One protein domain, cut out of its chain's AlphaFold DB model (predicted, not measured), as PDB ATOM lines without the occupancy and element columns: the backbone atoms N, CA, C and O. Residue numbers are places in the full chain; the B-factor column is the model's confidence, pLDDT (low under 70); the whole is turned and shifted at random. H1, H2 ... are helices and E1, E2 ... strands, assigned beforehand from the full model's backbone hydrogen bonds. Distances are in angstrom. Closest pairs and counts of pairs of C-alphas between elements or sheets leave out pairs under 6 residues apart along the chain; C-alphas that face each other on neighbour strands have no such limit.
ATOM      1  N   TYR A   6     199.789 135.420 118.622       95.50
ATOM      2  CA  TYR A   6     198.777 134.458 118.212       95.50
ATOM      3  C   TYR A   6     199.457 133.277 117.532       95.50
ATOM      4  O   TYR A   6     200.386 133.472 116.745       95.50
ATOM      5  N   ARG A   7     198.991 132.069 117.840       96.12
ATOM      6  CA  ARG A   7     199.337 130.839 117.135       96.12
ATOM      7  C   ARG A   7     198.049 130.155 116.703       96.12
ATOM      8  O   ARG A   7     197.178 129.915 117.533       96.12
ATOM      9  N   HIS A   8     197.971 129.836 115.421       96.75
ATOM     10  CA  HIS A   8     196.907 129.027 114.852       96.75
ATOM     11  C   HIS A   8     197.285 127.544 114.902       96.75
ATOM     12  O   HIS A   8     198.469 127.210 114.797       96.75
ATOM     13  N   PHE A   9     196.288 126.681 115.055       95.94
ATOM     14  CA  PHE A   9     196.427 125.236 114.966       95.94
ATOM     15  C   PHE A   9     195.430 124.730 113.938       95.94
ATOM     16  O   PHE A   9     194.251 125.050 114.017       95.94
ATOM     17  N   ASP A  10     195.933 123.918 113.021       91.69
ATOM     18  CA  ASP A  10     195.181 123.363 111.905       91.69
ATOM     19  C   ASP A  10     193.989 122.509 112.392       91.69
ATOM     20  O   ASP A  10     194.159 121.514 113.128       91.69
ATOM     21  N   LEU A  11     192.778 122.931 112.007       94.50
ATOM     22  CA  LEU A  11     191.529 122.236 112.305       94.50
ATOM     23  C   LEU A  11     191.461 120.870 111.614       94.50
ATOM     24  O   LEU A  11     191.124 119.885 112.276       94.50
ATOM     25  N   GLU A  12     191.834 120.778 110.335       94.88
ATOM     26  CA  GLU A  12     191.820 119.530 109.561       94.88
ATOM     27  C   GLU A  12     192.718 118.488 110.228       94.88
ATOM     28  O   GLU A  12     192.275 117.380 110.546       94.88
ATOM     29  N   ALA A  13     193.954 118.868 110.560       95.56
ATOM     30  CA  ALA A  13     194.883 117.975 111.247       95.56
ATOM     31  C   ALA A  13     194.328 117.479 112.598       95.56
ATOM     32  O   ALA A  13     194.611 116.357 113.026       95.56
ATOM     33  N   SER A  14     193.541 118.305 113.294       95.44
ATOM     34  CA  SER A  14     192.898 117.938 114.561       95.44
ATOM     35  C   SER A  14     191.723 116.977 114.366       95.44
ATOM     36  O   SER A  14     191.597 116.016 115.128       95.44
ATOM     37  N   LEU A  15     190.916 117.180 113.322       96.25
ATOM     38  CA  LEU A  15     189.822 116.284 112.947       96.25
ATOM     39  C   LEU A  15     190.341 114.926 112.463       96.25
ATOM     40  O   LEU A  15     189.828 113.894 112.890       96.25
ATOM     41  N   VAL A  16     191.411 114.898 111.666       96.50
ATOM     42  CA  VAL A  16     192.063 113.647 111.250       96.50
ATOM     43  C   VAL A  16     192.550 112.860 112.468       96.50
ATOM     44  O   VAL A  16     192.281 111.664 112.573       96.50
ATOM     45  N   ARG A  17     193.200 113.519 113.441       96.50
ATOM     46  CA  ARG A  17     193.611 112.863 114.698       96.50
ATOM     47  C   ARG A  17     192.427 112.274 115.462       96.50
ATOM     48  O   ARG A  17     192.545 111.175 116.002       96.50
ATOM     49  N   PHE A  18     191.301 112.980 115.505       96.69
ATOM     50  CA  PHE A  18     190.077 112.470 116.115       96.69
ATOM     51  C   PHE A  18     189.549 111.223 115.391       96.69
ATOM     52  O   PHE A  18     189.280 110.214 116.040       96.69
ATOM     53  N   LEU A  19     189.459 111.257 114.059       97.00
ATOM     54  CA  LEU A  19     188.983 110.128 113.254       97.00
ATOM     55  C   LEU A  19     189.869 108.888 113.419       97.00
ATOM     56  O   LEU A  19     189.360 107.788 113.637       97.00
ATOM     57  N   VAL A  20     191.192 109.070 113.413       96.94
ATOM     58  CA  VAL A  20     192.160 107.999 113.698       96.94
ATOM     59  C   VAL A  20     191.954 107.430 115.105       96.94
ATOM     60  O   VAL A  20     192.027 106.216 115.300       96.94
ATOM     61  N   ALA A  21     191.653 108.278 116.094       95.88
ATOM     62  CA  ALA A  21     191.372 107.839 117.459       95.88
ATOM     63  C   ALA A  21     190.040 107.077 117.596       95.88
ATOM     64  O   ALA A  21     189.937 106.199 118.453       95.88
ATOM     65  N   LEU A  22     189.024 107.380 116.779       96.81
ATOM     66  CA  LEU A  22     187.803 106.570 116.709       96.81
ATOM     67  C   LEU A  22     188.094 105.202 116.097       96.81
ATOM     68  O   LEU A  22     187.744 104.177 116.684       96.81
ATOM     69  N   GLN A  23     188.792 105.193 114.959       96.50
ATOM     70  CA  GLN A  23     189.137 103.971 114.243       96.50
ATOM     71  C   GLN A  23     189.971 103.022 115.114       96.50
ATOM     72  O   GLN A  23     189.675 101.830 115.169       96.50
ATOM     73  N   SER A  24     190.969 103.533 115.843       96.88
ATOM     74  CA  SER A  24     191.816 102.711 116.721       96.88
ATOM     75  C   SER A  24     191.061 102.098 117.905       96.88
ATOM     76  O   SER A  24     191.469 101.063 118.425       96.88
ATOM     77  N   LYS A  25     189.936 102.701 118.304       96.31
ATOM     78  CA  LYS A  25     189.028 102.186 119.338       96.31
ATOM     79  C   LYS A  25     187.929 101.275 118.779       96.31
ATOM     80  O   LYS A  25     187.081 100.828 119.546       96.31
ATOM     81  N   GLY A  26     187.907 101.025 117.467       96.75
ATOM     82  CA  GLY A  26     186.837 100.273 116.807       96.75
ATOM     83  C   GLY A  26     185.481 100.988 116.830       96.75
ATOM     84  O   GLY A  26     184.446 100.342 116.691       96.75
ATOM     85  N   PHE A  37     182.443 125.474 119.524       93.88
ATOM     86  CA  PHE A  37     183.585 126.360 119.739       93.88
ATOM     87  C   PHE A  37     183.350 127.314 120.910       93.88
ATOM     88  O   PHE A  37     182.239 127.789 121.142       93.88
ATOM     89  N   ASN A  38     184.416 127.598 121.649       93.75
ATOM     90  CA  ASN A  38     184.453 128.584 122.720       93.75
ATOM     91  C   ASN A  38     185.722 129.430 122.583       93.75
ATOM     92  O   ASN A  38     186.782 128.907 122.246       93.75
ATOM     93  N   ALA A  39     185.610 130.730 122.831       92.06
ATOM     94  CA  ALA A  39     186.724 131.660 122.738       92.06
ATOM     95  C   ALA A  39     186.661 132.663 123.893       92.06
ATOM     96  O   ALA A  39     186.158 133.773 123.725       92.06
ATOM     97  N   ASP A  40     187.138 132.245 125.063       86.69
ATOM     98  CA  ASP A  40     187.066 133.029 126.299       86.69
ATOM     99  C   ASP A  40     188.453 133.278 126.908       86.69
ATOM    100  O   ASP A  40     189.405 132.542 126.648       86.69
ATOM    101  N   GLY A  41     188.577 134.342 127.696       83.88
ATOM    102  CA  GLY A  41     189.822 134.764 128.326       83.88
ATOM    103  C   GLY A  41     190.043 134.107 129.688       83.88
ATOM    104  O   GLY A  41     189.170 134.121 130.551       83.88
ATOM    105  N   LEU A  42     191.248 133.589 129.917       82.62
ATOM    106  CA  LEU A  42     191.685 133.044 131.200       82.62
ATOM    107  C   LEU A  42     192.932 133.794 131.700       82.62
ATOM    108  O   LEU A  42     193.900 133.948 130.945       82.62
ATOM    109  N   PRO A  43     192.968 134.248 132.967       76.50
ATOM    110  CA  PRO A  43     194.184 134.810 133.545       76.50
ATOM    111  C   PRO A  43     195.249 133.714 133.700       76.50
ATOM    112  O   PRO A  43     194.994 132.671 134.302       76.50
ATOM    113  N   LEU A  44     196.459 133.940 133.170       70.19
ATOM    114  CA  LEU A  44     197.545 132.945 133.217       70.19
ATOM    115  C   LEU A  44     198.251 132.877 134.567       70.19
ATOM    116  O   LEU A  44     198.832 131.851 134.915       70.19
ATOM    117  N   SER A  45     198.258 133.972 135.320       71.69
ATOM    118  CA  SER A  45     198.863 134.005 136.643       71.69
ATOM    119  C   SER A  45     198.142 134.992 137.548       71.69
ATOM    120  O   SER A  45     197.524 135.951 137.097       71.69
ATOM    121  N   LYS A  46     198.248 134.762 138.861       61.81
ATOM    122  CA  LYS A  46     197.679 135.654 139.882       61.81
ATOM    123  C   LYS A  46     198.437 136.986 140.012       61.81
ATOM    124  O   LYS A  46     197.944 137.889 140.672       61.81
ATOM    125  N   SER A  47     199.634 137.095 139.431       65.19
ATOM    126  CA  SER A  47     200.565 138.215 139.635       65.19
ATOM    127  C   SER A  47     200.988 138.934 138.349       65.19
ATOM    128  O   SER A  47     201.763 139.885 138.413       65.19
ATOM    129  N   GLY A  48     200.505 138.506 137.179       63.06
ATOM    130  CA  GLY A  48     200.841 139.111 135.895       63.06
ATOM    131  C   GLY A  48     199.598 139.453 135.085       63.06
ATOM    132  O   GLY A  48     198.654 138.679 135.034       63.06
ATOM    133  N   PHE A  49     199.639 140.582 134.377       68.31
ATOM    134  CA  PHE A  49     198.568 141.037 133.479       68.31
ATOM    135  C   PHE A  49     198.408 140.180 132.209       68.31
ATOM    136  O   PHE A  49     197.746 140.607 131.275       68.31
ATOM    137  N   ASN A  50     199.054 139.013 132.110       80.88
ATOM    138  CA  ASN A  50     198.977 138.190 130.908       80.88
ATOM    139  C   ASN A  50     197.704 137.339 130.918       80.88
ATOM    140  O   ASN A  50     197.498 136.500 131.795       80.88
ATOM    141  N   GLU A  51     196.900 137.517 129.884       88.62
ATOM    142  CA  GLU A  51     195.706 136.743 129.595       88.62
ATOM    143  C   GLU A  51     195.966 135.762 128.455       88.62
ATOM    144  O   GLU A  51     196.770 136.004 127.543       88.62
ATOM    145  N   PHE A  52     195.245 134.651 128.515       90.94
ATOM    146  CA  PHE A  52     195.250 133.586 127.533       90.94
ATOM    147  C   PHE A  52     193.860 133.424 126.956       90.94
ATOM    148  O   PHE A  52     192.903 133.229 127.693       90.94
ATOM    149  N   TRP A  53     193.769 133.504 125.640       94.06
ATOM    150  CA  TRP A  53     192.519 133.442 124.897       94.06
ATOM    151  C   TRP A  53     192.627 132.297 123.888       94.06
ATOM    152  O   TRP A  53     193.128 132.503 122.775       94.06
ATOM    153  N   PRO A  54     192.283 131.061 124.286       95.50
ATOM    154  CA  PRO A  54     192.210 129.937 123.378       95.50
ATOM    155  C   PRO A  54     190.879 129.948 122.620       95.50
ATOM    156  O   PRO A  54     189.822 130.196 123.191       95.50
ATOM    157  N   ILE A  55     190.935 129.601 121.340       96.62
ATOM    158  CA  ILE A  55     189.786 129.133 120.570       96.62
ATOM    159  C   ILE A  55     189.742 127.624 120.776       96.62
ATOM    160  O   ILE A  55     190.519 126.886 120.168       96.62
ATOM    161  N   LEU A  56     188.890 127.175 121.687       96.50
ATOM    162  CA  LEU A  56     188.668 125.768 121.978       96.50
ATOM    163  C   LEU A  56     187.582 125.215 121.067       96.50
ATOM    164  O   LEU A  56     186.529 125.825 120.918       96.50
ATOM    165  N   VAL A  57     187.830 124.039 120.509       97.12
ATOM    166  CA  VAL A  57     186.873 123.271 119.719       97.12
ATOM    167  C   VAL A  57     186.644 121.940 120.416       97.12
ATOM    168  O   VAL A  57     187.587 121.225 120.753       97.12
ATOM    169  N   ARG A  58     185.376 121.606 120.627       96.69
ATOM    170  CA  ARG A  58     184.909 120.325 121.141       96.69
ATOM    171  C   ARG A  58     184.077 119.630 120.080       96.69
ATOM    172  O   ARG A  58     183.218 120.248 119.456       96.69
ATOM    173  N   ILE A  59     184.267 118.325 119.946       96.25
ATOM    174  CA  ILE A  59     183.407 117.503 119.098       96.25
ATOM    175  C   ILE A  59     182.194 117.052 119.917       96.25
ATOM    176  O   ILE A  59     182.333 116.387 120.944       96.25
ATOM    177  N   GLN A  60     180.991 117.445 119.496       95.75
ATOM    178  CA  GLN A  60     179.762 117.133 120.223       95.75
ATOM    179  C   GLN A  60     179.547 115.616 120.299       95.75
ATOM    180  O   GLN A  60     179.639 114.915 119.297       95.75
ATOM    181  N   GLY A  61     179.245 115.114 121.499       94.75
ATOM    182  CA  GLY A  61     179.088 113.678 121.754       94.75
ATOM    183  C   GLY A  61     180.393 112.948 122.086       94.75
ATOM    184  O   GLY A  61     180.344 111.779 122.452       94.75
ATOM    185  N   TYR A  62     181.540 113.633 122.036       94.12
ATOM    186  CA  TYR A  62     182.841 113.057 122.358       94.12
ATOM    187  C   TYR A  62     183.567 113.899 123.412       94.12
ATOM    188  O   TYR A  62     183.419 115.124 123.496       94.12
ATOM    189  N   ASP A  63     184.370 113.229 124.236       91.25
ATOM    190  CA  ASP A  63     185.312 113.882 125.147       91.25
ATOM    191  C   ASP A  63     186.625 114.172 124.408       91.25
ATOM    192  O   ASP A  63     187.681 113.604 124.680       91.25
ATOM    193  N   PHE A  64     186.513 114.981 123.354       93.06
ATOM    194  CA  PHE A  64     187.633 115.386 122.516       93.06
ATOM    195  C   PHE A  64     187.588 116.900 122.338       93.06
ATOM    196  O   PHE A  64     186.699 117.435 121.668       93.06
ATOM    197  N   VAL A  65     188.540 117.578 122.978       95.00
ATOM    198  CA  VAL A  65     188.702 119.033 122.954       95.00
ATOM    199  C   VAL A  65     190.113 119.357 122.485       95.00
ATOM    200  O   VAL A  65     191.079 118.739 122.928       95.00
ATOM    201  N   PHE A  66     190.240 120.339 121.604       95.50
ATOM    202  CA  PHE A  66     191.523 120.842 121.129       95.50
ATOM    203  C   PHE A  66     191.463 122.356 120.932       95.50
ATOM    204  O   PHE A  66     190.387 122.946 120.876       95.50
ATOM    205  N   ALA A  67     192.623 122.998 120.845       96.00
ATOM    206  CA  ALA A  67     192.704 124.407 120.485       96.00
ATOM    207  C   ALA A  67     192.857 124.543 118.963       96.00
ATOM    208  O   ALA A  67     193.731 123.897 118.394       96.00
ATOM    209  N   ALA A  68     192.055 125.400 118.332       96.62
ATOM    210  CA  ALA A  68     192.227 125.839 116.940       96.62
ATOM    211  C   ALA A  68     193.049 127.139 116.842       96.62
ATOM    212  O   ALA A  68     193.606 127.510 115.810       96.62
ATOM    213  N   GLY A  69     193.177 127.862 117.949       96.25
ATOM    214  CA  GLY A  69     193.985 129.066 118.019       96.25
ATOM    215  C   GLY A  69     194.257 129.439 119.459       96.25
ATOM    216  O   GLY A  69     193.483 129.110 120.351       96.25
ATOM    217  N   ILE A  70     195.371 130.113 119.697       95.44
ATOM    218  CA  ILE A  70     195.729 130.640 121.006       95.44
ATOM    219  C   ILE A  70     196.263 132.048 120.811       95.44
ATOM    220  O   ILE A  70     197.253 132.247 120.104       95.44
ATOM    221  N   TYR A  71     195.647 133.009 121.488       95.38
ATOM    222  CA  TYR A  71     196.213 134.328 121.704       95.38
ATOM    223  C   TYR A  71     196.731 134.461 123.140       95.38
ATOM    224  O   TYR A  71     196.101 134.012 124.095       95.38
ATOM    225  N   GLN A  72     197.874 135.121 123.294       93.12
ATOM    226  CA  GLN A  72     198.433 135.513 124.581       93.12
ATOM    227  C   GLN A  72     198.842 136.987 124.530       93.12
ATOM    228  O   GLN A  72     199.612 137.391 123.656       93.12
ATOM    229  N   GLY A  73     198.390 137.783 125.494       91.69
ATOM    230  CA  GLY A  73     198.732 139.203 125.593       91.69
ATOM    231  C   GLY A  73     198.435 139.767 126.976       91.69
ATOM    232  O   GLY A  73     197.971 139.042 127.844       91.69
ATOM    233  N   ARG A  74     198.677 141.064 127.193       88.25
ATOM    234  CA  ARG A  74     198.413 141.734 128.487       88.25
ATOM    235  C   ARG A  74     196.922 142.017 128.774       88.25
ATOM    236  O   ARG A  74     196.591 142.900 129.554       88.25
ATOM    237  N   GLY A  75     196.041 141.367 128.033       86.06
ATOM    238  CA  GLY A  75     194.632 141.702 127.902       86.06
ATOM    239  C   GLY A  75     194.078 141.076 126.630       86.06
ATOM    240  O   GLY A  75     194.859 140.597 125.796       86.06
ATOM    241  N   LYS A  76     192.757 141.125 126.461       88.50
ATOM    242  CA  LYS A  76     192.053 140.616 125.279       88.50
ATOM    243  C   LYS A  76     192.652 141.078 123.941       88.50
ATOM    244  O   LYS A  76     193.241 142.163 123.872       88.50
ATOM    245  N   PRO A  77     192.490 140.294 122.858       90.44
ATOM    246  CA  PRO A  77     192.809 140.759 121.514       90.44
ATOM    247  C   PRO A  77     192.137 142.108 121.227       90.44
ATOM    248  O   PRO A  77     190.965 142.303 121.552       90.44
ATOM    249  N   ALA A  78     192.873 143.037 120.614       92.06
ATOM    250  CA  ALA A  78     192.345 144.369 120.307       92.06
ATOM    251  C   ALA A  78     191.233 144.333 119.244       92.06
ATOM    252  O   ALA A  78     190.329 145.163 119.271       92.06
ATOM    253  N   ASP A  79     191.297 143.359 118.334       93.19
ATOM    254  CA  ASP A  79     190.327 143.152 117.265       93.19
ATOM    255  C   ASP A  79     189.933 141.671 117.204       93.19
ATOM    256  O   ASP A  79     190.767 140.791 116.958       93.19
ATOM    257  N   VAL A  80     188.646 141.403 117.438       91.88
ATOM    258  CA  VAL A  80     188.070 140.056 117.412       91.88
ATOM    259  C   VAL A  80     188.079 139.450 116.007       91.88
ATOM    260  O   VAL A  80     188.286 138.247 115.871       91.88
ATOM    261  N   ASN A  81     187.939 140.262 114.956       93.50
ATOM    262  CA  ASN A  81     187.957 139.781 113.576       93.50
ATOM    263  C   ASN A  81     189.352 139.292 113.205       93.50
ATOM    264  O   ASN A  81     189.503 138.253 112.571       93.50
ATOM    265  N   VAL A  82     190.386 140.012 113.647       94.31
ATOM    266  CA  VAL A  82     191.772 139.584 113.445       94.31
ATOM    267  C   VAL A  82     192.050 138.312 114.246       94.31
ATOM    268  O   VAL A  82     192.637 137.382 113.698       94.31
ATOM    269  N   TYR A  83     191.591 138.238 115.499       94.94
ATOM    270  CA  TYR A  83     191.723 137.057 116.361       94.94
ATOM    271  C   TYR A  83     191.084 135.794 115.772       94.94
ATOM    272  O   TYR A  83     191.717 134.738 115.767       94.94
ATOM    273  N   LEU A  84     189.866 135.908 115.241       94.56
ATOM    274  CA  LEU A  84     189.130 134.782 114.671       94.56
ATOM    275  C   LEU A  84     189.484 134.502 113.208       94.56
ATOM    276  O   LEU A  84     189.108 133.449 112.713       94.56
ATOM    277  N   LYS A  85     190.226 135.384 112.523       95.62
ATOM    278  CA  LYS A  85     190.466 135.323 111.070       95.62
ATOM    279  C   LYS A  85     190.878 133.944 110.558       95.62
ATOM    280  O   LYS A  85     190.334 133.488 109.563       95.62
ATOM    281  N   PHE A  86     191.875 133.327 111.192       95.38
ATOM    282  CA  PHE A  86     192.401 132.039 110.733       95.38
ATOM    283  C   PHE A  86     191.424 130.903 111.028       95.38
ATOM    284  O   PHE A  86     191.108 130.134 110.137       95.38
ATOM    285  N   PHE A  87     190.850 130.873 112.233       95.25
ATOM    286  CA  PHE A  87     189.826 129.887 112.581       95.25
ATOM    287  C   PHE A  87     188.575 129.993 111.695       95.25
ATOM    288  O   PHE A  87     188.014 128.981 111.308       95.25
ATOM    289  N   ALA A  88     188.159 131.209 111.338       94.25
ATOM    290  CA  ALA A  88     187.037 131.447 110.436       94.25
ATOM    291  C   ALA A  88     187.319 131.014 108.987       94.25
ATOM    292  O   ALA A  88     186.376 130.880 108.221       94.25
ATOM    293  N   ALA A  89     188.587 130.846 108.601       95.31
ATOM    294  CA  ALA A  89     188.969 130.339 107.285       95.31
ATOM    295  C   ALA A  89     189.041 128.803 107.237       95.31
ATOM    296  O   ALA A  89     189.030 128.241 106.146       95.31
ATOM    297  N   ASP A  90     189.114 128.146 108.399       92.88
ATOM    298  CA  ASP A  90     189.081 126.684 108.525       92.88
ATOM    299  C   ASP A  90     187.653 126.106 108.454       92.88
ATOM    300  O   ASP A  90     187.494 124.890 108.333       92.88
ATOM    301  N   ILE A  91     186.622 126.953 108.583       86.25
ATOM    302  CA  ILE A  91     185.193 126.583 108.599       86.25
ATOM    303  C   ILE A  91     184.464 127.084 107.354       86.25
ATOM    304  O   ILE A  91     183.509 126.389 106.945       86.25
TER     305      ILE A  91
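What this domain is: This is residues 6 to 26 and 37 to 91 of the 91 residues of an uncharacterized protein of Daphnia pulex (UniProt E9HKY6). What would one see first? A twisted, curled sheet has the long hairpin of E3 and E4 in its middle and the short strands E1 and E2 at its edges, while H1 reaches away past one end and the short H2 only grazes the sheet. The long axis runs from the end of H1 to the loop between E2 and E3. What is printed? There are 76 residues with two named helices and four named strands, in the order E1 H1 E2 E3 E4 H2, and the class is mixed; the sheet's order is E1, E4, E3, E2, all antiparallel. How spread is it? It is loose, with a radius of gyration of the C-alphas of 14.3 A, and elongated, spanning 46 by 28 by 18 A.

How they stand to each other: How is the sheet joined? Edge strand E1, residues 6 to 8, is antiparallel to E4, residues 65 to 73, with N 7 and O 70 2.9 A apart. E4 and E3, residues 51 to 59, form a hairpin, with N 55 and O 69 2.8 A apart; E3 and E2, residues 37 to 39, form another, with N 38 and O 56 2.9 A apart. E2, E3 and E4 are a meander, each strand the antiparallel neighbour of the one before. Where are the helices? H1, residues 11 to 24, is on the sheet over E4 and E3 at a height of 10.7 A, slantwise to the strands at 48 degrees to E3 on the local plane; its closest C-alphas to E4 are those of Leu 11 and Ala 68, 5.9 A. H2, residues 80 to 84, only grazes the sheet with residues 82 to 84, and is apart from H1; the C-alphas of Tyr 83 and Tyr 71 of E4, their closest, are 7.5 A apart. Are the helix backbones complete? In H1 and H2 every O i to N i+4 pair is within hydrogen-bond range.

Where its parts are: Where does the printed part begin? E1 begins at C-alpha 6, (198.777, 134.458, 118.212), and H1 measures 20.0 A from C-alpha 11 to C-alpha 24. How long are the longer strands? E3 measures 25.1 A and E4 22.7 A; E4 bends by 67 degrees at residue 68. Where does the last element end? H2 ends at C-alpha 84, (189.130, 134.782, 114.671).

The domain as a whole: How large is it? The two C-alphas farthest apart, those of Gly 26 and Ser 47, are 46.4 A apart. Is anything missing? Residues 27 to 36 are not printed, and C-alphas 26 and 37 are 26.5 A apart across the cut. Which link is long, and where is confidence low? The link from E2 to E3 is long; in it residues 42 to 43 pair antiparallel with residues 51 to 52 of E3, and residues 46 to 49 have pLDDT under 70.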